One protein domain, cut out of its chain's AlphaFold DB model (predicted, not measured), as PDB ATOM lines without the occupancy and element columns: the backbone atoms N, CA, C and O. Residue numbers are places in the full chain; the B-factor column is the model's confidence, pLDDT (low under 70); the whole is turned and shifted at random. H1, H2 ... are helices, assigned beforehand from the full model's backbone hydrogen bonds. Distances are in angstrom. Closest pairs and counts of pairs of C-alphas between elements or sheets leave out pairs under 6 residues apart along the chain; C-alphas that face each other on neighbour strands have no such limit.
ATOM      1  N   GLU A  39     102.760 107.052 137.311       64.75
ATOM      2  CA  GLU A  39     102.355 105.677 137.603       64.75
ATOM      3  C   GLU A  39     102.890 105.158 138.941       64.75
ATOM      4  O   GLU A  39     102.204 104.393 139.614       64.75
ATOM      5  N   GLY A  40     104.097 105.565 139.342       64.06
ATOM      6  CA  GLY A  40     104.671 105.172 140.626       64.06
ATOM      7  C   GLY A  40     103.849 105.699 141.799       64.06
ATOM      8  O   GLY A  40     103.556 104.955 142.728       64.06
ATOM      9  N   VAL A  41     103.414 106.957 141.724       64.81
ATOM     10  CA  VAL A  41     102.628 107.594 142.788       64.81
ATOM     11  C   VAL A  41     101.179 107.098 142.801       64.81
ATOM     12  O   VAL A  41     100.632 106.858 143.875       64.81
ATOM     13  N   LYS A  42     100.576 106.844 141.632       65.62
ATOM     14  CA  LYS A  42      99.251 106.208 141.539       65.62
ATOM     15  C   LYS A  42      99.242 104.818 142.185       65.62
ATOM     16  O   LYS A  42      98.392 104.539 143.022       65.62
ATOM     17  N   ARG A  43     100.246 103.982 141.885       72.81
ATOM     18  CA  ARG A  43     100.412 102.664 142.529       72.81
ATOM     19  C   ARG A  43     100.604 102.778 144.044       72.81
ATOM     20  O   ARG A  43     100.130 101.909 144.772       72.81
ATOM     21  N   SER A  44     101.269 103.830 144.527       74.75
ATOM     22  CA  SER A  44     101.377 104.101 145.966       74.75
ATOM     23  C   SER A  44     100.018 104.418 146.596       74.75
ATOM     24  O   SER A  44      99.732 103.880 147.661       74.75
ATOM     25  N   PHE A  45      99.150 105.205 145.948       71.81
ATOM     26  CA  PHE A  45      97.792 105.439 146.455       71.81
ATOM     27  C   PHE A  45      96.947 104.166 146.492       71.81
ATOM     28  O   PHE A  45      96.351 103.881 147.530       71.81
ATOM     29  N   ASP A  46      96.961 103.364 145.424       77.38
ATOM     30  CA  ASP A  46      96.244 102.082 145.389       77.38
ATOM     31  C   ASP A  46      96.737 101.134 146.498       77.38
ATOM     32  O   ASP A  46      95.958 100.409 147.121       77.38
ATOM     33  N   ASN A  47      98.045 101.135 146.771       80.94
ATOM     34  CA  ASN A  47      98.636 100.339 147.844       80.94
ATOM     35  C   ASN A  47      98.209 100.834 149.234       80.94
ATOM     36  O   ASN A  47      97.851 100.014 150.081       80.94
ATOM     37  N   ILE A  48      98.212 102.151 149.466       80.50
ATOM     38  CA  ILE A  48      97.715 102.737 150.720       80.50
ATOM     39  C   ILE A  48      96.249 102.370 150.910       80.50
ATOM     40  O   ILE A  48      95.888 101.909 151.988       80.50
ATOM     41  N   GLU A  49      95.419 102.511 149.877       81.56
ATOM     42  CA  GLU A  49      94.001 102.183 149.968       81.56
ATOM     43  C   GLU A  49      93.777 100.728 150.392       81.56
ATOM     44  O   GLU A  49      93.058 100.476 151.359       81.56
ATOM     45  N   ARG A  50      94.449  99.774 149.738       82.62
ATOM     46  CA  ARG A  50      94.358  98.350 150.105       82.62
ATOM     47  C   ARG A  50      94.780  98.096 151.548       82.62
ATOM     48  O   ARG A  50      94.201  97.240 152.215       82.62
ATOM     49  N   GLN A  51      95.804  98.803 152.028       79.44
ATOM     50  CA  GLN A  51      96.231  98.682 153.418       79.44
ATOM     51  C   GLN A  51      95.177  99.248 154.366       79.44
ATOM     52  O   GLN A  51      94.811  98.560 155.315       79.44
ATOM     53  N   VAL A  52      94.649 100.444 154.100       79.44
ATOM     54  CA  VAL A  52      93.595 101.045 154.925       79.44
ATOM     55  C   VAL A  52      92.381 100.118 154.998       79.44
ATOM     56  O   VAL A  52      91.969  99.766 156.097       79.44
ATOM     57  N   ASP A  53      91.886  99.626 153.862       81.38
ATOM     58  CA  ASP A  53      90.716  98.737 153.810       81.38
ATOM     59  C   ASP A  53      90.913  97.451 154.620       81.38
ATOM     60  O   ASP A  53      89.999  96.994 155.304       81.38
ATOM     61  N   LYS A  54      92.128  96.891 154.608       78.12
ATOM     62  CA  LYS A  54      92.473  95.715 155.414       78.12
ATOM     63  C   LYS A  54      92.420  96.000 156.918       78.12
ATOM     64  O   LYS A  54      92.022  95.127 157.685       78.12
ATOM     65  N   TYR A  55      92.848  97.187 157.348       70.75
ATOM     66  CA  TYR A  55      92.931  97.546 158.769       70.75
ATOM     67  C   TYR A  55      91.675  98.225 159.319       70.75
ATOM     68  O   TYR A  55      91.564  98.367 160.538       70.75
ATOM     69  N   LEU A  56      90.734  98.604 158.450       72.88
ATOM     70  CA  LEU A  56      89.395  99.034 158.846       72.88
ATOM     71  C   LEU A  56      88.489  97.857 159.266       72.88
ATOM     72  O   LEU A  56      87.447  98.081 159.876       72.88
ATOM     73  N   GLN A  57      88.860  96.606 158.964       70.94
ATOM     74  CA  GLN A  57      88.056  95.434 159.323       70.94
ATOM     75  C   GLN A  57      88.179  95.074 160.820       70.94
ATOM     76  O   GLN A  57      89.294  95.038 161.359       70.94
ATOM     77  N   PRO A  58      87.064  94.752 161.506       52.31
ATOM     78  CA  PRO A  58      87.087  94.324 162.901       52.31
ATOM     79  C   PRO A  58      87.831  92.985 163.035       52.31
ATOM     80  O   PRO A  58      87.472  91.999 162.398       52.31
ATOM     81  N   GLY A  59      88.889  92.952 163.855       57.34
ATOM     82  CA  GLY A  59      89.753  91.773 164.048       57.34
ATOM     83  C   GLY A  59      91.212  91.941 163.597       57.34
ATOM     84  O   GLY A  59      91.987  90.987 163.660       57.34
ATOM     85  N   GLY A  60      91.607  93.143 163.164       51.22
ATOM     86  CA  GLY A  60      92.975  93.463 162.746       51.22
ATOM     87  C   GLY A  60      94.059  93.126 163.788       51.22
ATOM     88  O   GLY A  60      93.935  93.386 164.983       51.22
ATOM     89  N   VAL A  61      95.154  92.540 163.302       51.47
ATOM     90  CA  VAL A  61      96.255  91.888 164.037       51.47
ATOM     91  C   VAL A  61      97.081  92.850 164.911       51.47
ATOM     92  O   VAL A  61      97.523  93.883 164.437       51.47
ATOM     93  N   LYS A  62      97.438  92.471 166.148       52.34
ATOM     94  CA  LYS A  62      98.246  93.253 167.127       52.34
ATOM     95  C   LYS A  62      99.537  93.949 166.612       52.34
ATOM     96  O   LYS A  62     100.037  94.839 167.294       52.34
ATOM     97  N   THR A  63     100.067  93.609 165.433       56.59
ATOM     98  CA  THR A  63     101.187  94.286 164.733       56.59
ATOM     99  C   THR A  63     100.795  95.564 163.962       56.59
ATOM    100  O   THR A  63     101.622  96.158 163.272       56.59
ATOM    101  N   ILE A  64      99.553  96.037 164.115       61.19
ATOM    102  CA  ILE A  64      98.958  97.217 163.462       61.19
ATOM    103  C   ILE A  64      99.781  98.518 163.565       61.19
ATOM    104  O   ILE A  64      99.779  99.309 162.620       61.19
ATOM    105  N   ARG A  65     100.474  98.774 164.687       64.88
ATOM    106  CA  ARG A  65     101.032 100.106 165.011       64.88
ATOM    107  C   ARG A  65     101.963 100.657 163.926       64.88
ATOM    108  O   ARG A  65     101.751 101.778 163.473       64.88
ATOM    109  N   ASP A  66     102.961  99.888 163.501       66.88
ATOM    110  CA  ASP A  66     103.964 100.377 162.545       66.88
ATOM    111  C   ASP A  66     103.387 100.517 161.133       66.88
ATOM    112  O   ASP A  66     103.775 101.414 160.385       66.88
ATOM    113  N   THR A  67     102.392  99.692 160.792       73.44
ATOM    114  CA  THR A  67     101.741  99.761 159.480       73.44
ATOM    115  C   THR A  67     100.823 100.974 159.379       73.44
ATOM    116  O   THR A  67     100.921 101.717 158.409       73.44
ATOM    117  N   VAL A  68     100.001 101.253 160.398       78.12
ATOM    118  CA  VAL A  68      99.153 102.463 160.420       78.12
ATOM    119  C   VAL A  68     100.013 103.723 160.397       78.12
ATOM    120  O   VAL A  68      99.742 104.641 159.628       78.12
ATOM    121  N   VAL A  69     101.100 103.751 161.174       81.38
ATOM    122  CA  VAL A  69     102.068 104.857 161.143       81.38
ATOM    123  C   VAL A  69     102.670 105.031 159.745       81.38
ATOM    124  O   VAL A  69     102.765 106.165 159.268       81.38
ATOM    125  N   SER A  70     103.045 103.938 159.073       83.25
ATOM    126  CA  SER A  70     103.582 103.974 157.708       83.25
ATOM    127  C   SER A  70     102.564 104.516 156.706       83.25
ATOM    128  O   SER A  70     102.893 105.437 155.966       83.25
ATOM    129  N   VAL A  71     101.326 104.015 156.732       84.19
ATOM    130  CA  VAL A  71     100.220 104.446 155.856       84.19
ATOM    131  C   VAL A  71      99.942 105.939 156.029       84.19
ATOM    132  O   VAL A  71      99.921 106.676 155.046       84.19
ATOM    133  N   VAL A  72      99.796 106.404 157.275       84.56
ATOM    134  CA  VAL A  72      99.585 107.827 157.585       84.56
ATOM    135  C   VAL A  72     100.742 108.671 157.058       84.56
ATOM    136  O   VAL A  72     100.531 109.669 156.371       84.56
ATOM    137  N   THR A  73     101.978 108.251 157.328       84.00
ATOM    138  CA  THR A  73     103.175 108.976 156.884       84.00
ATOM    139  C   THR A  73     103.269 109.042 155.360       84.00
ATOM    140  O   THR A  73     103.630 110.081 154.807       84.00
ATOM    141  N   GLU A  74     102.976 107.941 154.672       83.38
ATOM    142  CA  GLU A  74     103.058 107.857 153.217       83.38
ATOM    143  C   GLU A  74     101.966 108.691 152.551       83.38
ATOM    144  O   GLU A  74     102.275 109.461 151.647       83.38
ATOM    145  N   TYR A  75     100.739 108.662 153.074       85.50
ATOM    146  CA  TYR A  75      99.646 109.505 152.593       85.50
ATOM    147  C   TYR A  75     100.016 110.993 152.593       85.50
ATOM    148  O   TYR A  75      99.963 111.646 151.550       85.50
ATOM    149  N   PHE A  76     100.484 111.524 153.729       84.62
ATOM    150  CA  PHE A  76     100.892 112.930 153.816       84.62
ATOM    151  C   PHE A  76     102.067 113.269 152.888       84.62
ATOM    152  O   PHE A  76     102.142 114.385 152.380       84.62
ATOM    153  N   ARG A  77     102.977 112.321 152.620       80.25
ATOM    154  CA  ARG A  77     104.050 112.531 151.634       80.25
ATOM    155  C   ARG A  77     103.518 112.638 150.213       80.25
ATOM    156  O   ARG A  77     104.002 113.493 149.475       80.25
ATOM    157  N   LEU A  78     102.568 111.783 149.837       76.50
ATOM    158  CA  LEU A  78     101.992 111.784 148.495       76.50
ATOM    159  C   LEU A  78     101.210 113.074 148.258       76.50
ATOM    160  O   LEU A  78     101.467 113.738 147.265       76.50
ATOM    161  N   VAL A  79     100.366 113.501 149.205       77.31
ATOM    162  CA  VAL A  79      99.595 114.758 149.101       77.31
ATOM    163  C   VAL A  79     100.502 115.987 148.879       77.31
ATOM    164  O   VAL A  79     100.100 116.941 148.221       77.31
ATOM    165  N   CYS A  80     101.746 115.952 149.369       72.44
ATOM    166  CA  CYS A  80     102.761 116.997 149.172       72.44
ATOM    167  C   CYS A  80     103.673 116.812 147.953       72.44
ATOM    168  O   CYS A  80     104.538 117.654 147.715       72.44
ATOM    169  N   CYS A  81     103.533 115.713 147.213       68.06
ATOM    170  CA  CYS A  81     104.228 115.476 145.950       68.06
ATOM    171  C   CYS A  81     103.209 115.452 144.808       68.06
ATOM    172  O   CYS A  81     103.065 114.419 144.146       68.06
ATOM    173  N   PRO A  82     102.477 116.555 144.588       56.03
ATOM    174  CA  PRO A  82     101.487 116.587 143.542       56.03
ATOM    175  C   PRO A  82     102.186 116.431 142.193       56.03
ATOM    176  O   PRO A  82     103.212 117.046 141.887       56.03
ATOM    177  N   LEU A  83     101.670 115.508 141.399       55.00
ATOM    178  CA  LEU A  83     102.083 115.357 140.018       55.00
ATOM    179  C   LEU A  83     101.127 116.174 139.165       55.00
ATOM    180  O   LEU A  83      99.937 116.247 139.464       55.00
ATOM    181  N   LYS A  84     101.648 116.716 138.059       51.66
ATOM    182  CA  LYS A  84     100.916 117.543 137.083       51.66
ATOM    183  C   LYS A  84      99.469 117.100 136.740       51.66
ATOM    184  O   LYS A  84      98.709 117.992 136.373       51.66
ATOM    185  N   PRO A  85      99.051 115.815 136.822       54.56
ATOM    186  CA  PRO A  85      97.657 115.419 136.564       54.56
ATOM    187  C   PRO A  85      96.638 115.672 137.694       54.56
ATOM    188  O   PRO A  85      95.455 115.800 137.395       54.56
ATOM    189  N   TRP A  86      97.047 115.815 138.961       56.59
ATOM    190  CA  TRP A  86      96.125 115.656 140.107       56.59
ATOM    191  C   TRP A  86      95.017 116.691 140.210       56.59
ATOM    192  O   TRP A  86      93.924 116.389 140.669       56.59
ATOM    193  N   VAL A  87      95.299 117.924 139.799       56.31
ATOM    194  CA  VAL A  87      94.309 119.012 139.829       56.31
ATOM    195  C   VAL A  87      93.573 119.130 138.490       56.31
ATOM    196  O   VAL A  87      92.627 119.900 138.363       56.31
ATOM    197  N   GLY A  88      94.021 118.387 137.471       60.12
ATOM    198  CA  GLY A  88      93.435 118.389 136.133       60.12
ATOM    199  C   GLY A  88      92.328 117.353 135.934       60.12
ATOM    200  O   GLY A  88      91.520 117.529 135.026       60.12
ATOM    201  N   ASP A  89      92.273 116.307 136.766       70.38
ATOM    202  CA  ASP A  89      91.279 115.232 136.686       70.38
ATOM    203  C   ASP A  89      90.457 115.136 137.983       70.38
ATOM    204  O   ASP A  89      90.962 114.771 139.047       70.38
ATOM    205  N   LEU A  90      89.156 115.430 137.885       70.06
ATOM    206  CA  LEU A  90      88.204 115.349 138.997       70.06
ATOM    207  C   LEU A  90      88.170 113.955 139.648       70.06
ATOM    208  O   LEU A  90      87.983 113.859 140.860       70.06
ATOM    209  N   LYS A  91      88.410 112.879 138.888       75.50
ATOM    210  CA  LYS A  91      88.422 111.512 139.438       75.50
ATOM    211  C   LYS A  91      89.600 111.272 140.377       75.50
ATOM    212  O   LYS A  91      89.487 110.518 141.347       75.50
ATOM    213  N   GLU A  92      90.741 111.898 140.104       71.88
ATOM    214  CA  GLU A  92      91.917 111.793 140.970       71.88
ATOM    215  C   GLU A  92      91.692 112.557 142.275       71.88
ATOM    216  O   GLU A  92      91.968 112.027 143.351       71.88
ATOM    217  N   ILE A  93      91.097 113.749 142.184       73.56
ATOM    218  CA  ILE A  93      90.678 114.564 143.332       73.56
ATOM    219  C   ILE A  93      89.743 113.763 144.247       73.56
ATOM    220  O   ILE A  93      89.998 113.662 145.449       73.56
ATOM    221  N   GLU A  94      88.703 113.142 143.686       77.75
ATOM    222  CA  GLU A  94      87.766 112.291 144.434       77.75
ATOM    223  C   GLU A  94      88.460 111.086 145.082       77.75
ATOM    224  O   GLU A  94      88.150 110.721 146.217       77.75
ATOM    225  N   THR A  95      89.432 110.478 144.398       78.69
ATOM    226  CA  THR A  95      90.185 109.336 144.934       78.69
ATOM    227  C   THR A  95      91.006 109.733 146.159       78.69
ATOM    228  O   THR A  95      90.970 109.037 147.177       78.69
ATOM    229  N   VAL A  96      91.719 110.860 146.088       78.06
ATOM    230  CA  VAL A  96      92.548 111.364 147.192       78.06
ATOM    231  C   VAL A  96      91.690 111.809 148.381       78.06
ATOM    232  O   VAL A  96      92.060 111.545 149.530       78.06
ATOM    233  N   ASP A  97      90.542 112.436 148.116       79.81
ATOM    234  CA  ASP A  97      89.577 112.850 149.141       79.81
ATOM    235  C   ASP A  97      88.959 111.638 149.854       79.81
ATOM    236  O   ASP A  97      89.034 111.534 151.080       79.81
ATOM    237  N   ARG A  98      88.467 110.649 149.096       83.94
ATOM    238  CA  ARG A  98      87.925 109.393 149.640       83.94
ATOM    239  C   ARG A  98      88.959 108.633 150.469       83.94
ATOM    240  O   ARG A  98      88.633 108.113 151.537       83.94
ATOM    241  N   LEU A  99      90.206 108.569 150.000       83.06
ATOM    242  CA  LEU A  99      91.294 107.953 150.758       83.06
ATOM    243  C   LEU A  99      91.594 108.729 152.046       83.06
ATOM    244  O   LEU A  99      91.836 108.114 153.082       83.06
ATOM    245  N   GLY A 100      91.531 110.063 151.995       82.31
ATOM    246  CA  GLY A 100      91.636 110.925 153.169       82.31
ATOM    247  C   GLY A 100      90.578 110.602 154.220       82.31
ATOM    248  O   GLY A 100      90.922 110.428 155.388       82.31
ATOM    249  N   SER A 101      89.318 110.429 153.811       83.56
ATOM    250  CA  SER A 101      88.231 109.996 154.702       83.56
ATOM    251  C   SER A 101      88.519 108.647 155.359       83.56
ATOM    252  O   SER A 101      88.512 108.554 156.586       83.56
ATOM    253  N   LYS A 102      88.876 107.625 154.569       84.00
ATOM    254  CA  LYS A 102      89.212 106.291 155.100       84.00
ATOM    255  C   LYS A 102      90.395 106.332 156.078       84.00
ATOM    256  O   LYS A 102      90.413 105.624 157.082       84.00
ATOM    257  N   LEU A 103      91.396 107.163 155.789       84.44
ATOM    258  CA  LEU A 103      92.569 107.333 156.641       84.44
ATOM    259  C   LEU A 103      92.213 107.972 157.986       84.44
ATOM    260  O   LEU A 103      92.782 107.591 159.005       84.44
ATOM    261  N   ILE A 104      91.263 108.909 158.008       83.00
ATOM    262  CA  ILE A 104      90.750 109.484 159.256       83.00
ATOM    263  C   ILE A 104      90.049 108.409 160.080       83.00
ATOM    264  O   ILE A 104      90.319 108.309 161.271       83.00
ATOM    265  N   ASP A 105      89.195 107.590 159.468       83.31
ATOM    266  CA  ASP A 105      88.498 106.515 160.185       83.31
ATOM    267  C   ASP A 105      89.488 105.513 160.793       83.31
ATOM    268  O   ASP A 105      89.345 105.098 161.946       83.31
ATOM    269  N   LEU A 106      90.568 105.215 160.067       82.62
ATOM    270  CA  LEU A 106      91.676 104.421 160.585       82.62
ATOM    271  C   LEU A 106      92.371 105.112 161.770       82.62
ATOM    272  O   LEU A 106      92.622 104.478 162.792       82.62
ATOM    273  N   VAL A 107      92.672 106.409 161.664       82.44
ATOM    274  CA  VAL A 107      93.289 107.186 162.753       82.44
ATOM    275  C   VAL A 107      92.399 107.206 163.993       82.44
ATOM    276  O   VAL A 107      92.923 107.024 165.088       82.44
ATOM    277  N   LYS A 108      91.080 107.373 163.839       81.44
ATOM    278  CA  LYS A 108      90.113 107.364 164.946       81.44
ATOM    279  C   LYS A 108      90.156 106.055 165.722       81.44
ATOM    280  O   LYS A 108      90.253 106.074 166.946       81.44
ATOM    281  N   MET A 109      90.163 104.922 165.016       80.88
ATOM    282  CA  MET A 109      90.220 103.601 165.651       80.88
ATOM    283  C   MET A 109      91.494 103.354 166.461       80.88
ATOM    284  O   MET A 109      91.468 102.556 167.393       80.88
ATOM    285  N   TYR A 110      92.596 104.029 166.124       80.19
ATOM    286  CA  TYR A 110      93.892 103.850 166.784       80.19
ATOM    287  C   TYR A 110      94.404 105.126 167.466       80.19
ATOM    288  O   TYR A 110      95.607 105.267 167.706       80.19
ATOM    289  N   ALA A 111      93.515 106.073 167.775       76.75
ATOM    290  CA  ALA A 111      93.879 107.354 168.378       76.75
ATOM    291  C   ALA A 111      94.376 107.219 169.829       76.75
ATOM    292  O   ALA A 111      95.086 108.095 170.324       76.75
ATOM    293  N   ASP A 112      94.065 106.103 170.497       75.75
ATOM    294  CA  ASP A 112      94.641 105.699 171.785       75.75
ATOM    295  C   ASP A 112      96.161 105.456 171.691       75.75
ATOM    296  O   ASP A 112      96.893 105.540 172.682       75.75
ATOM    297  N   ARG A 113      96.673 105.177 170.486       79.44
ATOM    298  CA  ARG A 113      98.093 104.923 170.246       79.44
ATOM    299  C   ARG A 113      98.826 106.222 169.941       79.44
ATOM    300  O   ARG A 113      98.780 106.748 168.831       79.44
ATOM    301  N   LEU A 114      99.666 106.648 170.886       79.94
ATOM    302  CA  LEU A 114     100.520 107.837 170.749       79.94
ATOM    303  C   LEU A 114     101.346 107.868 169.448       79.94
ATOM    304  O   LEU A 114     101.611 108.935 168.904       79.94
ATOM    305  N   ALA A 115     101.761 106.713 168.919       80.81
ATOM    306  CA  ALA A 115     102.492 106.669 167.653       80.81
ATOM    307  C   ALA A 115     101.655 107.082 166.442       80.81
ATOM    308  O   ALA A 115     102.185 107.756 165.565       80.81
ATOM    309  N   VAL A 116     100.373 106.713 166.406       80.62
ATOM    310  CA  VAL A 116      99.453 107.100 165.328       80.62
ATOM    311  C   VAL A 116      99.189 108.599 165.404       80.62
ATOM    312  O   VAL A 116      99.343 109.297 164.404       80.62
ATOM    313  N   VAL A 117      98.941 109.117 166.611       80.75
ATOM    314  CA  VAL A 117      98.850 110.563 166.871       80.75
ATOM    315  C   VAL A 117     100.108 111.281 166.371       80.75
ATOM    316  O   VAL A 117     100.016 112.211 165.575       80.75
ATOM    317  N   ASN A 118     101.301 110.809 166.745       82.50
ATOM    318  CA  ASN A 118     102.565 111.397 166.295       82.50
ATOM    319  C   ASN A 118     102.766 111.319 164.775       82.50
ATOM    320  O   ASN A 118     103.328 112.247 164.196       82.50
ATOM    321  N   ALA A 119     102.317 110.246 164.120       85.12
ATOM    322  CA  ALA A 119     102.378 110.119 162.666       85.12
ATOM    323  C   ALA A 119     101.532 111.199 161.981       85.12
ATOM    324  O   ALA A 119     102.019 111.866 161.070       85.12
ATOM    325  N   VAL A 120     100.313 111.437 162.479       84.62
ATOM    326  CA  VAL A 120      99.436 112.512 161.992       84.62
ATOM    327  C   VAL A 120     100.092 113.874 162.207       84.62
ATOM    328  O   VAL A 120     100.230 114.640 161.255       84.62
ATOM    329  N   LEU A 121     100.587 114.161 163.419       82.38
ATOM    330  CA  LEU A 121     101.276 115.424 163.718       82.38
ATOM    331  C   LEU A 121     102.470 115.666 162.786       82.38
ATOM    332  O   LEU A 121     102.644 116.766 162.263       82.38
ATOM    333  N   ASN A 122     103.295 114.642 162.564       85.12
ATOM    334  CA  ASN A 122     104.456 114.736 161.685       85.12
ATOM    335  C   ASN A 122     104.057 114.903 160.215       85.12
ATOM    336  O   ASN A 122     104.722 115.645 159.495       85.12
ATOM    337  N   GLY A 123     102.961 114.275 159.788       85.62
ATOM    338  CA  GLY A 123     102.371 114.464 158.467       85.62
ATOM    339  C   GLY A 123     101.916 115.902 158.233       85.62
ATOM    340  O   GLY A 123     102.360 116.540 157.281       85.62
ATOM    341  N   PHE A 124     101.136 116.469 159.157       82.31
ATOM    342  CA  PHE A 124     100.738 117.879 159.100       82.31
ATOM    343  C   PHE A 124     101.948 118.822 159.093       82.31
ATOM    344  O   PHE A 124     102.016 119.734 158.271       82.31
ATOM    345  N   ARG A 125     102.948 118.585 159.956       79.62
ATOM    346  CA  ARG A 125     104.204 119.358 159.944       79.62
ATOM    347  C   ARG A 125     104.916 119.267 158.600       79.62
ATOM    348  O   ARG A 125     105.439 120.272 158.131       79.62
ATOM    349  N   PHE A 126     104.951 118.088 157.985       83.19
ATOM    350  CA  PHE A 126     105.573 117.889 156.680       83.19
ATOM    351  C   PHE A 126     104.864 118.696 155.587       83.19
ATOM    352  O   PHE A 126     105.541 119.365 154.803       83.19
ATOM    353  N   VAL A 127     103.528 118.701 155.579       81.38
ATOM    354  CA  VAL A 127     102.738 119.489 154.622       81.38
ATOM    355  C   VAL A 127     102.996 120.978 154.799       81.38
ATOM    356  O   VAL A 127     103.356 121.661 153.841       81.38
ATOM    357  N   MET A 128     102.919 121.465 156.037       76.62
ATOM    358  CA  MET A 128     103.161 122.874 156.337       76.62
ATOM    359  C   MET A 128     104.601 123.286 155.994       76.62
ATOM    360  O   MET A 128     104.808 124.312 155.355       76.62
ATOM    361  N   ASN A 129     105.608 122.468 156.309       75.69
ATOM    362  CA  ASN A 129     106.999 122.749 155.932       75.69
ATOM    363  C   ASN A 129     107.228 122.727 154.413       75.69
ATOM    364  O   ASN A 129     108.116 123.408 153.900       75.69
ATOM    365  N   THR A 130     106.456 121.928 153.677       73.56
ATOM    366  CA  THR A 130     106.511 121.919 152.211       73.56
ATOM    367  C   THR A 130     105.956 123.230 151.657       73.56
ATOM    368  O   THR A 130     106.623 123.850 150.825       73.56
ATOM    369  N   PHE A 131     104.835 123.706 152.208       71.00
ATOM    370  CA  PHE A 131     104.262 125.019 151.906       71.00
ATOM    371  C   PHE A 131     105.235 126.168 152.236       71.00
ATOM    372  O   PHE A 131     105.572 126.966 151.365       71.00
ATOM    373  N   SER A 132     105.795 126.207 153.453       67.69
ATOM    374  CA  SER A 132     106.722 127.278 153.869       67.69
ATOM    375  C   SER A 132     108.010 127.335 153.046       67.69
ATOM    376  O   SER A 132     108.594 128.402 152.891       67.69
ATOM    377  N   SER A 133     108.451 126.201 152.493       68.44
ATOM    378  CA  SER A 133     109.635 126.137 151.628       68.44
ATOM    379  C   SER A 133     109.412 126.665 150.203       68.44
ATOM    380  O   SER A 133     110.332 126.586 149.393       68.44
ATOM    381  N   GLY A 134     108.204 127.143 149.871       61.66
ATOM    382  CA  GLY A 134     107.852 127.622 148.529       61.66
ATOM    383  C   GLY A 134     107.738 126.513 147.477       61.66
ATOM    384  O   GLY A 134     107.594 126.804 146.296       61.66
ATOM    385  N   ARG A 135     107.804 125.238 147.891       61.84
ATOM    386  CA  ARG A 135     107.582 124.067 147.019       61.84
ATOM    387  C   ARG A 135     106.103 123.808 146.731       61.84
ATOM    388  O   ARG A 135     105.799 123.012 145.853       61.84
ATOM    389  N   MET A 136     105.229 124.455 147.496       64.19
ATOM    390  CA  MET A 136     103.814 124.652 147.221       64.19
ATOM    391  C   MET A 136     103.500 126.089 147.643       64.19
ATOM    392  O   MET A 136     103.666 126.436 148.807       64.19
ATOM    393  N   THR A 137     103.107 126.939 146.710       54.66
ATOM    394  CA  THR A 137     102.673 128.323 146.923       54.66
ATOM    395  C   THR A 137     101.150 128.391 146.876       54.66
ATOM    396  O   THR A 137     100.501 127.488 146.356       54.66
ATOM    397  N   ALA A 138     100.526 129.450 147.391       50.75
ATOM    398  CA  ALA A 138      99.068 129.565 147.289       50.75
ATOM    399  C   ALA A 138      98.557 129.798 145.859       50.75
ATOM    400  O   ALA A 138      97.384 129.554 145.584       50.75
ATOM    401  N   SER A 139      99.438 130.259 144.969       48.84
ATOM    402  CA  SER A 139      99.222 130.318 143.523       48.84
ATOM    403  C   SER A 139      99.365 128.959 142.837       48.84
ATOM    404  O   SER A 139      98.901 128.810 141.705       48.84
ATOM    405  N   ASP A 140      99.973 127.965 143.493       61.19
ATOM    406  CA  ASP A 140      99.971 126.606 142.971       61.19
ATOM    407  C   ASP A 140      98.553 126.057 143.061       61.19
ATOM    408  O   ASP A 140      97.928 126.048 144.124       61.19
ATOM    409  N   ARG A 141      98.051 125.561 141.926       61.81
ATOM    410  CA  ARG A 141      96.701 124.985 141.794       61.81
ATOM    411  C   ARG A 141      96.412 123.902 142.843       61.81
ATOM    412  O   ARG A 141      95.260 123.632 143.158       61.81
ATOM    413  N   GLU A 142      97.461 123.297 143.381       69.31
ATOM    414  CA  GLU A 142      97.436 122.174 144.310       69.31
ATOM    415  C   GLU A 142      97.211 122.612 145.766       69.31
ATOM    416  O   GLU A 142      96.561 121.888 146.521       69.31
ATOM    417  N   TRP A 143      97.677 123.800 146.181       74.19
ATOM    418  CA  TRP A 143      97.549 124.243 147.575       74.19
ATOM    419  C   TRP A 143      96.095 124.411 148.037       74.19
ATOM    420  O   TRP A 143      95.768 123.890 149.107       74.19
ATOM    421  N   PRO A 144      95.189 125.062 147.276       75.12
ATOM    422  CA  PRO A 144      93.783 125.155 147.661       75.12
ATOM    423  C   PRO A 144      93.144 123.787 147.921       75.12
ATOM    424  O   PRO A 144      92.402 123.633 148.892       75.12
ATOM    425  N   PHE A 145      93.479 122.782 147.106       74.75
ATOM    426  CA  PHE A 145      92.992 121.417 147.284       74.75
ATOM    427  C   PHE A 145      93.552 120.778 148.559       74.75
ATOM    428  O   PHE A 145      92.787 120.326 149.413       74.75
ATOM    429  N   VAL A 146      94.876 120.808 148.743       78.19
ATOM    430  CA  VAL A 146      95.523 120.259 149.945       78.19
ATOM    431  C   VAL A 146      95.000 120.938 151.210       78.19
ATOM    432  O   VAL A 146      94.719 120.273 152.203       78.19
ATOM    433  N   LYS A 147      94.772 122.250 151.170       78.69
ATOM    434  CA  LYS A 147      94.169 123.009 152.267       78.69
ATOM    435  C   LYS A 147      92.757 122.528 152.604       78.69
ATOM    436  O   LYS A 147      92.450 122.358 153.784       78.69
ATOM    437  N   VAL A 148      91.897 122.313 151.606       79.44
ATOM    438  CA  VAL A 148      90.545 121.761 151.819       79.44
ATOM    439  C   VAL A 148      90.632 120.373 152.448       79.44
ATOM    440  O   VAL A 148      89.939 120.106 153.429       79.44
ATOM    441  N   LEU A 149      91.531 119.531 151.947       79.38
ATOM    442  CA  LEU A 149      91.746 118.182 152.450       79.38
ATOM    443  C   LEU A 149      92.221 118.176 153.912       79.38
ATOM    444  O   LEU A 149      91.628 117.504 154.753       79.38
ATOM    445  N   LEU A 150      93.214 119.000 154.256       81.94
ATOM    446  CA  LEU A 150      93.670 119.168 155.639       81.94
ATOM    447  C   LEU A 150      92.554 119.684 156.557       81.94
ATOM    448  O   LEU A 150      92.427 119.215 157.686       81.94
ATOM    449  N   ARG A 151      91.729 120.633 156.091       80.81
ATOM    450  CA  ARG A 151      90.587 121.146 156.868       80.81
ATOM    451  C   ARG A 151      89.537 120.067 157.106       80.81
ATOM    452  O   ARG A 151      89.011 119.991 158.211       80.81
ATOM    453  N   ARG A 152      89.255 119.226 156.109       79.88
ATOM    454  CA  ARG A 152      88.347 118.077 156.254       79.88
ATOM    455  C   ARG A 152      88.894 117.046 157.232       79.88
ATOM    456  O   ARG A 152      88.136 116.586 158.081       79.88
ATOM    457  N   ILE A 153      90.197 116.753 157.172       79.25
ATOM    458  CA  ILE A 153      90.871 115.900 158.159       79.25
ATOM    459  C   ILE A 153      90.670 116.469 159.560       79.25
ATOM    460  O   ILE A 153      90.127 115.781 160.416       79.25
ATOM    461  N   VAL A 154      91.018 117.739 159.779       79.56
ATOM    462  CA  VAL A 154      90.850 118.407 161.078       79.56
ATOM    463  C   VAL A 154      89.392 118.396 161.552       79.56
ATOM    464  O   VAL A 154      89.131 118.056 162.701       79.56
ATOM    465  N   GLY A 155      88.440 118.739 160.681       78.69
ATOM    466  CA  GLY A 155      87.015 118.797 161.025       78.69
ATOM    467  C   GLY A 155      86.401 117.434 161.354       78.69
ATOM    468  O   GLY A 155      85.424 117.362 162.097       78.69
ATOM    469  N   SER A 156      86.988 116.357 160.837       79.12
ATOM    470  CA  SER A 156      86.511 114.994 161.064       79.12
ATOM    471  C   SER A 156      87.065 114.364 162.340       79.12
ATOM    472  O   SER A 156      86.553 113.324 162.745       79.12
ATOM    473  N   ILE A 157      88.083 114.960 162.969       81.25
ATOM    474  CA  ILE A 157      88.651 114.467 164.227       81.25
ATOM    475  C   ILE A 157      87.659 114.722 165.365       81.25
ATOM    476  O   ILE A 157      87.127 115.826 165.537       81.25
ATOM    477  N   THR A 158      87.422 113.677 166.152       78.88
ATOM    478  CA  THR A 158      86.532 113.686 167.319       78.88
ATOM    479  C   THR A 158      87.282 113.434 168.624       78.88
ATOM    480  O   THR A 158      86.735 113.598 169.709       78.88
ATOM    481  N   GLU A 159      88.558 113.088 168.545       81.00
ATOM    482  CA  GLU A 159      89.359 112.655 169.674       81.00
ATOM    483  C   GLU A 159      90.058 113.867 170.296       81.00
ATOM    484  O   GLU A 159      90.988 114.435 169.719       81.00
ATOM    485  N   GLU A 160      89.632 114.257 171.499       80.06
ATOM    486  CA  GLU A 160      90.135 115.450 172.197       80.06
ATOM    487  C   GLU A 160      91.662 115.437 172.369       80.06
ATOM    488  O   GLU A 160      92.323 116.453 172.164       80.06
ATOM    489  N   ASN A 161      92.247 114.270 172.663       79.81
ATOM    490  CA  ASN A 161      93.698 114.111 172.789       79.81
ATOM    491  C   ASN A 161      94.433 114.471 171.488       79.81
ATOM    492  O   ASN A 161      95.484 115.113 171.525       79.81
ATOM    493  N   LEU A 162      93.873 114.086 170.336       81.44
ATOM    494  CA  LEU A 162      94.440 114.386 169.024       81.44
ATOM    495  C   LEU A 162      94.251 115.868 168.668       81.44
ATOM    496  O   LEU A 162      95.198 116.498 168.194       81.44
ATOM    497  N   LEU A 163      93.081 116.448 168.964       83.44
ATOM    498  CA  LEU A 163      92.822 117.884 168.787       83.44
ATOM    499  C   LEU A 163      93.800 118.736 169.609       83.44
ATOM    500  O   LEU A 163      94.462 119.618 169.062       83.44
ATOM    501  N   CYS A 164      93.961 118.434 170.899       84.19
ATOM    502  CA  CYS A 164      94.895 119.128 171.788       84.19
ATOM    503  C   CYS A 164      96.350 118.992 171.319       84.19
ATOM    504  O   CYS A 164      97.110 119.966 171.326       84.19
ATOM    505  N   ALA A 165      96.750 117.798 170.866       82.81
ATOM    506  CA  ALA A 165      98.091 117.570 170.344       82.81
ATOM    507  C   ALA A 165      98.359 118.373 169.057       82.81
ATOM    508  O   ALA A 165      99.444 118.944 168.906       82.81
ATOM    509  N   LEU A 166      97.368 118.474 168.163       82.06
ATOM    510  CA  LEU A 166      97.434 119.297 166.951       82.06
ATOM    511  C   LEU A 166      97.535 120.790 167.283       82.06
ATOM    512  O   LEU A 166      98.406 121.472 166.740       82.06
ATOM    513  N   VAL A 167      96.725 121.290 168.225       85.88
ATOM    514  CA  VAL A 167      96.798 122.685 168.697       85.88
ATOM    515  C   VAL A 167      98.184 123.003 169.245       85.88
ATOM    516  O   VAL A 167      98.766 124.030 168.887       85.88
ATOM    517  N   LYS A 168      98.745 122.113 170.073       84.88
ATOM    518  CA  LYS A 168     100.090 122.288 170.629       84.88
ATOM    519  C   LYS A 168     101.142 122.315 169.522       84.88
ATOM    520  O   LYS A 168     101.958 123.230 169.488       84.88
ATOM    521  N   ALA A 169     101.104 121.354 168.599       79.75
ATOM    522  CA  ALA A 169     102.065 121.273 167.504       79.75
ATOM    523  C   ALA A 169     102.026 122.512 166.597       79.75
ATOM    524  O   ALA A 169     103.080 123.044 166.241       79.75
ATOM    525  N   PHE A 170     100.832 122.994 166.253       80.81
ATOM    526  CA  PHE A 170     100.677 124.189 165.429       80.81
ATOM    527  C   PHE A 170     101.076 125.467 166.153       80.81
ATOM    528  O   PHE A 170     101.762 126.295 165.557       80.81
ATOM    529  N   SER A 171     100.731 125.597 167.435       82.31
ATOM    530  CA  SER A 171     101.172 126.721 168.264       82.31
ATOM    531  C   SER A 171     102.698 126.782 168.347       82.31
ATOM    532  O   SER A 171     103.273 127.836 168.101       82.31
ATOM    533  N   THR A 172     103.374 125.650 168.592       82.19
ATOM    534  CA  THR A 172     104.847 125.591 168.621       82.19
ATOM    535  C   THR A 172     105.461 126.018 167.288       82.19
ATOM    536  O   THR A 172     106.351 126.866 167.276       82.19
ATOM    537  N   ASN A 173     104.960 125.499 166.162       73.88
ATOM    538  CA  ASN A 173     105.446 125.890 164.835       73.88
ATOM    539  C   ASN A 173     105.252 127.391 164.563       73.88
ATOM    540  O   ASN A 173     106.124 128.033 163.978       73.88
ATOM    541  N   LEU A 174     104.111 127.953 164.975       77.25
ATOM    542  CA  LEU A 174     103.821 129.378 164.833       77.25
ATOM    543  C   LEU A 174     104.799 130.219 165.665       77.25
ATOM    544  O   LEU A 174     105.395 131.160 165.143       77.25
ATOM    545  N   THR A 175     105.013 129.852 166.932       80.75
ATOM    546  CA  THR A 175     105.976 130.514 167.822       80.75
ATOM    547  C   THR A 175     107.389 130.466 167.252       80.75
ATOM    548  O   THR A 175     108.065 131.491 167.232       80.75
ATOM    549  N   GLU A 176     107.827 129.316 166.732       76.00
ATOM    550  CA  GLU A 176     109.140 129.194 166.098       76.00
ATOM    551  C   GLU A 176     109.292 130.161 164.922       76.00
ATOM    552  O   GLU A 176     110.306 130.850 164.820       76.00
ATOM    553  N   ILE A 177     108.285 130.268 164.059       71.56
ATOM    554  CA  ILE A 177     108.347 131.137 162.878       71.56
ATOM    555  C   ILE A 177     108.309 132.612 163.265       71.56
ATOM    556  O   ILE A 177     109.142 133.381 162.788       71.56
ATOM    557  N   MET A 178     107.438 133.000 164.197       70.62
ATOM    558  CA  MET A 178     107.403 134.370 164.719       70.62
ATOM    559  C   MET A 178     108.718 134.746 165.421       70.62
ATOM    560  O   MET A 178     109.206 135.863 165.260       70.62
ATOM    561  N   SER A 179     109.350 133.803 166.130       71.69
ATOM    562  CA  SER A 179     110.649 134.014 166.789       71.69
ATOM    563  C   SER A 179     111.833 134.105 165.819       71.69
ATOM    564  O   SER A 179     112.870 134.673 166.157       71.69
ATOM    565  N   ARG A 180     111.695 133.552 164.607       65.69
ATOM    566  CA  ARG A 180     112.670 133.708 163.519       65.69
ATOM    567  C   ARG A 180     112.454 135.028 162.775       65.69
ATOM    568  O   ARG A 180     113.433 135.695 162.454       65.69
ATOM    569  N   GLY A 181     111.196 135.431 162.577       54.88
ATOM    570  CA  GLY A 181     110.825 136.715 161.972       54.88
ATOM    571  C   GLY A 181     111.273 137.933 162.788       54.88
ATOM    572  O   GLY A 181     111.636 138.947 162.214       54.88
ATOM    573  N   SER A 182     111.378 137.836 164.117       51.12
ATOM    574  CA  SER A 182     111.885 138.947 164.945       51.12
ATOM    575  C   SER A 182     113.383 139.256 164.764       51.12
ATOM    576  O   SER A 182     113.854 140.281 165.251       51.12
ATOM    577  N   ARG A 183     114.142 138.406 164.052       49.75
ATOM    578  CA  ARG A 183     115.569 138.622 163.726       49.75
ATOM    579  C   ARG A 183     115.811 139.099 162.289       49.75
ATOM    580  O   ARG A 183     116.950 139.385 161.936       49.75
ATOM    581  N   SER A 184     114.767 139.173 161.469       45.47
ATOM    582  CA  SER A 184     114.817 139.545 160.054       45.47
ATOM    583  C   SER A 184     113.607 140.420 159.759       45.47
ATOM    584  O   SER A 184     112.488 139.925 159.698       45.47
ATOM    585  N   THR A 185     113.812 141.722 159.570       44.03
ATOM    586  CA  THR A 185     112.757 142.721 159.311       44.03
ATOM    587  C   THR A 185     111.950 142.496 158.025       44.03
ATOM    588  O   THR A 185     111.037 143.266 157.741       44.03
ATOM    589  N   ALA A 186     112.223 141.431 157.272       45.22
ATOM    590  CA  ALA A 186     111.375 140.944 156.197       45.22
ATOM    591  C   ALA A 186     110.599 139.705 156.673       45.22
ATOM    592  O   ALA A 186     111.123 138.590 156.697       45.22
ATOM    593  N   ILE A 187     109.333 139.893 157.061       53.56
ATOM    594  CA  ILE A 187     108.357 138.808 156.943       53.56
ATOM    595  C   ILE A 187     108.024 138.757 155.453       53.56
ATOM    596  O   ILE A 187     107.197 139.533 154.980       53.56
ATOM    597  N   ASP A 188     108.712 137.892 154.710       63.59
ATOM    598  CA  ASP A 188     108.400 137.653 153.300       63.59
ATOM    599  C   ASP A 188     106.911 137.285 153.146       63.59
ATOM    600  O   ASP A 188     106.325 136.647 154.025       63.59
ATOM    601  N   GLU A 189     106.289 137.647 152.025       61.47
ATOM    602  CA  GLU A 189     104.862 137.410 151.738       61.47
ATOM    603  C   GLU A 189     104.446 135.936 151.946       61.47
ATOM    604  O   GLU A 189     103.385 135.642 152.503       61.47
ATOM    605  N   VAL A 190     105.349 135.000 151.630       59.62
ATOM    606  CA  VAL A 190     105.204 133.553 151.882       59.62
ATOM    607  C   VAL A 190     105.108 133.233 153.381       59.62
ATOM    608  O   VAL A 190     104.316 132.384 153.792       59.62
ATOM    609  N   SER A 191     105.870 133.935 154.223       66.31
ATOM    610  CA  SER A 191     105.829 133.784 155.682       66.31
ATOM    611  C   SER A 191     104.530 134.340 156.269       66.31
ATOM    612  O   SER A 191     103.937 133.705 157.142       66.31
ATOM    613  N   ALA A 192     104.042 135.479 155.765       70.62
ATOM    614  CA  ALA A 192     102.754 136.043 156.177       70.62
ATOM    615  C   ALA A 192     101.588 135.109 155.812       70.62
ATOM    616  O   ALA A 192     100.700 134.852 156.630       70.62
ATOM    617  N   GLN A 193     101.625 134.532 154.610       71.88
ATOM    618  CA  GLN A 193     100.615 133.589 154.150       71.88
ATOM    619  C   GLN A 193     100.639 132.277 154.940       71.88
ATOM    620  O   GLN A 193      99.593 131.799 155.374       71.88
ATOM    621  N   TYR A 194     101.824 131.728 155.209       74.69
ATOM    622  CA  TYR A 194     101.984 130.567 156.084       74.69
ATOM    623  C   TYR A 194     101.378 130.805 157.473       74.69
ATOM    624  O   TYR A 194     100.640 129.961 157.988       74.69
ATOM    625  N   VAL A 195     101.658 131.965 158.075       77.06
ATOM    626  CA  VAL A 195     101.114 132.351 159.384       77.06
ATOM    627  C   VAL A 195      99.587 132.435 159.335       77.06
ATOM    628  O   VAL A 195      98.924 131.884 160.216       77.06
ATOM    629  N   ALA A 196      99.018 133.053 158.298       81.38
ATOM    630  CA  ALA A 196      97.569 133.149 158.126       81.38
ATOM    631  C   ALA A 196      96.900 131.766 158.023       81.38
ATOM    632  O   ALA A 196      95.872 131.523 158.661       81.38
ATOM    633  N   GLU A 197      97.500 130.837 157.275       79.06
ATOM    634  CA  GLU A 197      96.985 129.472 157.129       79.06
ATOM    635  C   GLU A 197      97.050 128.690 158.446       79.06
ATOM    636  O   GLU A 197      96.052 128.103 158.869       79.06
ATOM    637  N   MET A 198      98.187 128.749 159.147       80.38
ATOM    638  CA  MET A 198      98.355 128.125 160.465       80.38
ATOM    639  C   MET A 198      97.345 128.654 161.484       80.38
ATOM    640  O   MET A 198      96.732 127.874 162.214       80.38
ATOM    641  N   MET A 199      97.125 129.970 161.508       83.00
ATOM    642  CA  MET A 199      96.109 130.591 162.359       83.00
ATOM    643  C   MET A 199      94.695 130.134 161.985       83.00
ATOM    644  O   MET A 199      93.869 129.916 162.871       83.00
ATOM    645  N   GLY A 200      94.412 129.938 160.695       84.62
ATOM    646  CA  GLY A 200      93.150 129.364 160.226       84.62
ATOM    647  C   GLY A 200      92.914 127.944 160.750       84.62
ATOM    648  O   GLY A 200      91.830 127.651 161.258       84.62
ATOM    649  N   PHE A 201      93.930 127.079 160.689       82.94
ATOM    650  CA  PHE A 201      93.850 125.726 161.249       82.94
ATOM    651  C   PHE A 201      93.685 125.736 162.772       82.94
ATOM    652  O   PHE A 201      92.839 125.013 163.294       82.94
ATOM    653  N   LEU A 202      94.426 126.592 163.483       84.81
ATOM    654  CA  LEU A 202      94.297 126.754 164.934       84.81
ATOM    655  C   LEU A 202      92.888 127.193 165.342       84.81
ATOM    656  O   LEU A 202      92.317 126.604 166.256       84.81
ATOM    657  N   LYS A 203      92.301 128.177 164.650       86.50
ATOM    658  CA  LYS A 203      90.916 128.611 164.902       86.50
ATOM    659  C   LYS A 203      89.921 127.466 164.713       86.50
ATOM    660  O   LYS A 203      89.045 127.282 165.551       86.50
ATOM    661  N   SER A 204      90.079 126.678 163.648       84.56
ATOM    662  CA  SER A 204      89.214 125.522 163.383       84.56
ATOM    663  C   SER A 204      89.330 124.444 164.464       84.56
ATOM    664  O   SER A 204      88.318 123.873 164.859       84.56
ATOM    665  N   LEU A 205      90.545 124.168 164.948       85.38
ATOM    666  CA  LEU A 205      90.773 123.206 166.028       85.38
ATOM    667  C   LEU A 205      90.159 123.681 167.348       85.38
ATOM    668  O   LEU A 205      89.482 122.908 168.018       85.38
ATOM    669  N   TRP A 206      90.355 124.954 167.702       84.88
ATOM    670  CA  TRP A 206      89.782 125.539 168.914       84.88
ATOM    671  C   TRP A 206      88.257 125.527 168.902       84.88
ATOM    672  O   TRP A 206      87.654 125.094 169.878       84.88
ATOM    673  N   ALA A 207      87.638 125.917 167.784       86.25
ATOM    674  CA  ALA A 207      86.187 125.852 167.630       86.25
ATOM    675  C   ALA A 207      85.655 124.424 167.839       86.25
ATOM    676  O   ALA A 207      84.596 124.235 168.432       86.25
ATOM    677  N   ARG A 208      86.410 123.411 167.397       83.62
ATOM    678  CA  ARG A 208      86.031 122.008 167.574       83.62
ATOM    679  C   ARG A 208      86.139 121.547 169.026       83.62
ATOM    680  O   ARG A 208      85.221 120.890 169.506       83.62
ATOM    681  N   ILE A 209      87.223 121.904 169.714       85.12
ATOM    682  CA  ILE A 209      87.391 121.621 171.148       85.12
ATOM    683  C   ILE A 209      86.249 122.264 171.942       85.12
ATOM    684  O   ILE A 209      85.642 121.607 172.784       85.12
ATOM    685  N   GLU A 210      85.919 123.518 171.637       86.50
ATOM    686  CA  GLU A 210      84.847 124.240 172.321       86.50
ATOM    687  C   GLU A 210      83.478 123.598 172.075       86.50
ATOM    688  O   GLU A 210      82.728 123.344 173.014       86.50
ATOM    689  N   GLN A 211      83.185 123.222 170.826       85.38
ATOM    690  CA  GLN A 211      81.957 122.503 170.490       85.38
ATOM    691  C   GLN A 211      81.825 121.190 171.276       85.38
ATOM    692  O   GLN A 211      80.740 120.873 171.762       85.38
ATOM    693  N   GLN A 212      82.914 120.432 171.431       83.12
ATOM    694  CA  GLN A 212      82.903 119.189 172.207       83.12
ATOM    695  C   GLN A 212      82.684 119.426 173.699       83.12
ATOM    696  O   GLN A 212      81.957 118.670 174.341       83.12
ATOM    697  N   ARG A 213      83.289 120.479 174.258       84.31
ATOM    698  CA  ARG A 213      83.070 120.866 175.657       84.31
ATOM    699  C   ARG A 213      81.618 121.247 175.898       84.31
ATOM    700  O   ARG A 213      81.016 120.724 176.832       84.31
ATOM    701  N   GLN A 214      81.039 122.063 175.020       85.69
ATOM    702  CA  GLN A 214      79.640 122.461 175.133       85.69
ATOM    703  C   GLN A 214      78.690 121.262 175.030       85.69
ATOM    704  O   GLN A 214      77.737 121.167 175.796       85.69
TER     705      GLN A 214
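This is residues 39 to 214 of the 226 residues of an uncharacterized protein of Steinernema carpocapsae (UniProt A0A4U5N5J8). Seven helices stand nearly aligned in an up-and-down bundle of two rows: H3, H5 and H7 side by side in one, H2, H4 and H6 in the other, with H1 packed on H2 and H3 at one end. The H6 and H7 hairpin makes the other end, and residues 58 to 63, between H1 and H2, stick out. The printed part has 176 residues, with H1 to H7 in order and no named strand, and its class is all helix. It is compact, with a radius of gyration of the C-alphas of 16.6 A and spans of 55 by 41 by 27 A.

Find C-alpha 39 at (102.355, 105.677, 137.603); from there H1 runs to Tyr 55. H2 is residues 64 to 79, and H3, residues 90 to 109, covers 29.2 A from first to last C-alpha. Look next at C-alpha 114, at (100.520, 107.837, 170.749), where H4 begins; it ends at Ser 132. H5 is residues 142 to 156, and H6, residues 160 to 181, covers 31.4 A. H7, the longest, is residues 189 to 214, covers 37.5 A and ends at C-alpha 214, at (79.640, 122.461, 175.133).

In the bundle, up and down, each helix runs against the one before it. Start at the hairpin of H1 and H2: they touch at Ile 48 and Val 71, whose C-alphas are 6.0 A apart, at a shallow tilt of 34 degrees, only just short of steep. H1 also touches H3, the closest C-alphas being those of Glu 49 and Leu 99, 6.4 A. H2 touches H4 with 23 pairs of C-alphas within 8 A, the closest Phe 76 and Gly 123 at 5.1 A; they run the same way at 12 degrees, a shallow tilt. H3, with residues 97 to 104 alone, touches H5, closest at the C-alphas of Ile 104 and Ile 153, 6.5 A. H4 and H5 are close but not clearly touching. H5, with residues 151 to 155 alone, touches residues 201 to 208 of H7, closest at the C-alphas of Val 154 and Leu 205, 6.9 A. In the hairpin of H6 and H7, the C-alphas of Val 167 and Leu 202 come closest, 6.1 A. H1 and H7 are apart. In H1 to H7, every O i to N i+4 pair is within hydrogen-bond range.

The C-alphas of Gly 59 and Thr 185 are the two farthest apart, 56.1 A. The printed part has no cut and no long link. Mean pLDDT of the printed part is 74.5; look for values under 70 at residues 39 to 42, 58 to 66, 81 to 88, 132 to 142 and 180 to 191.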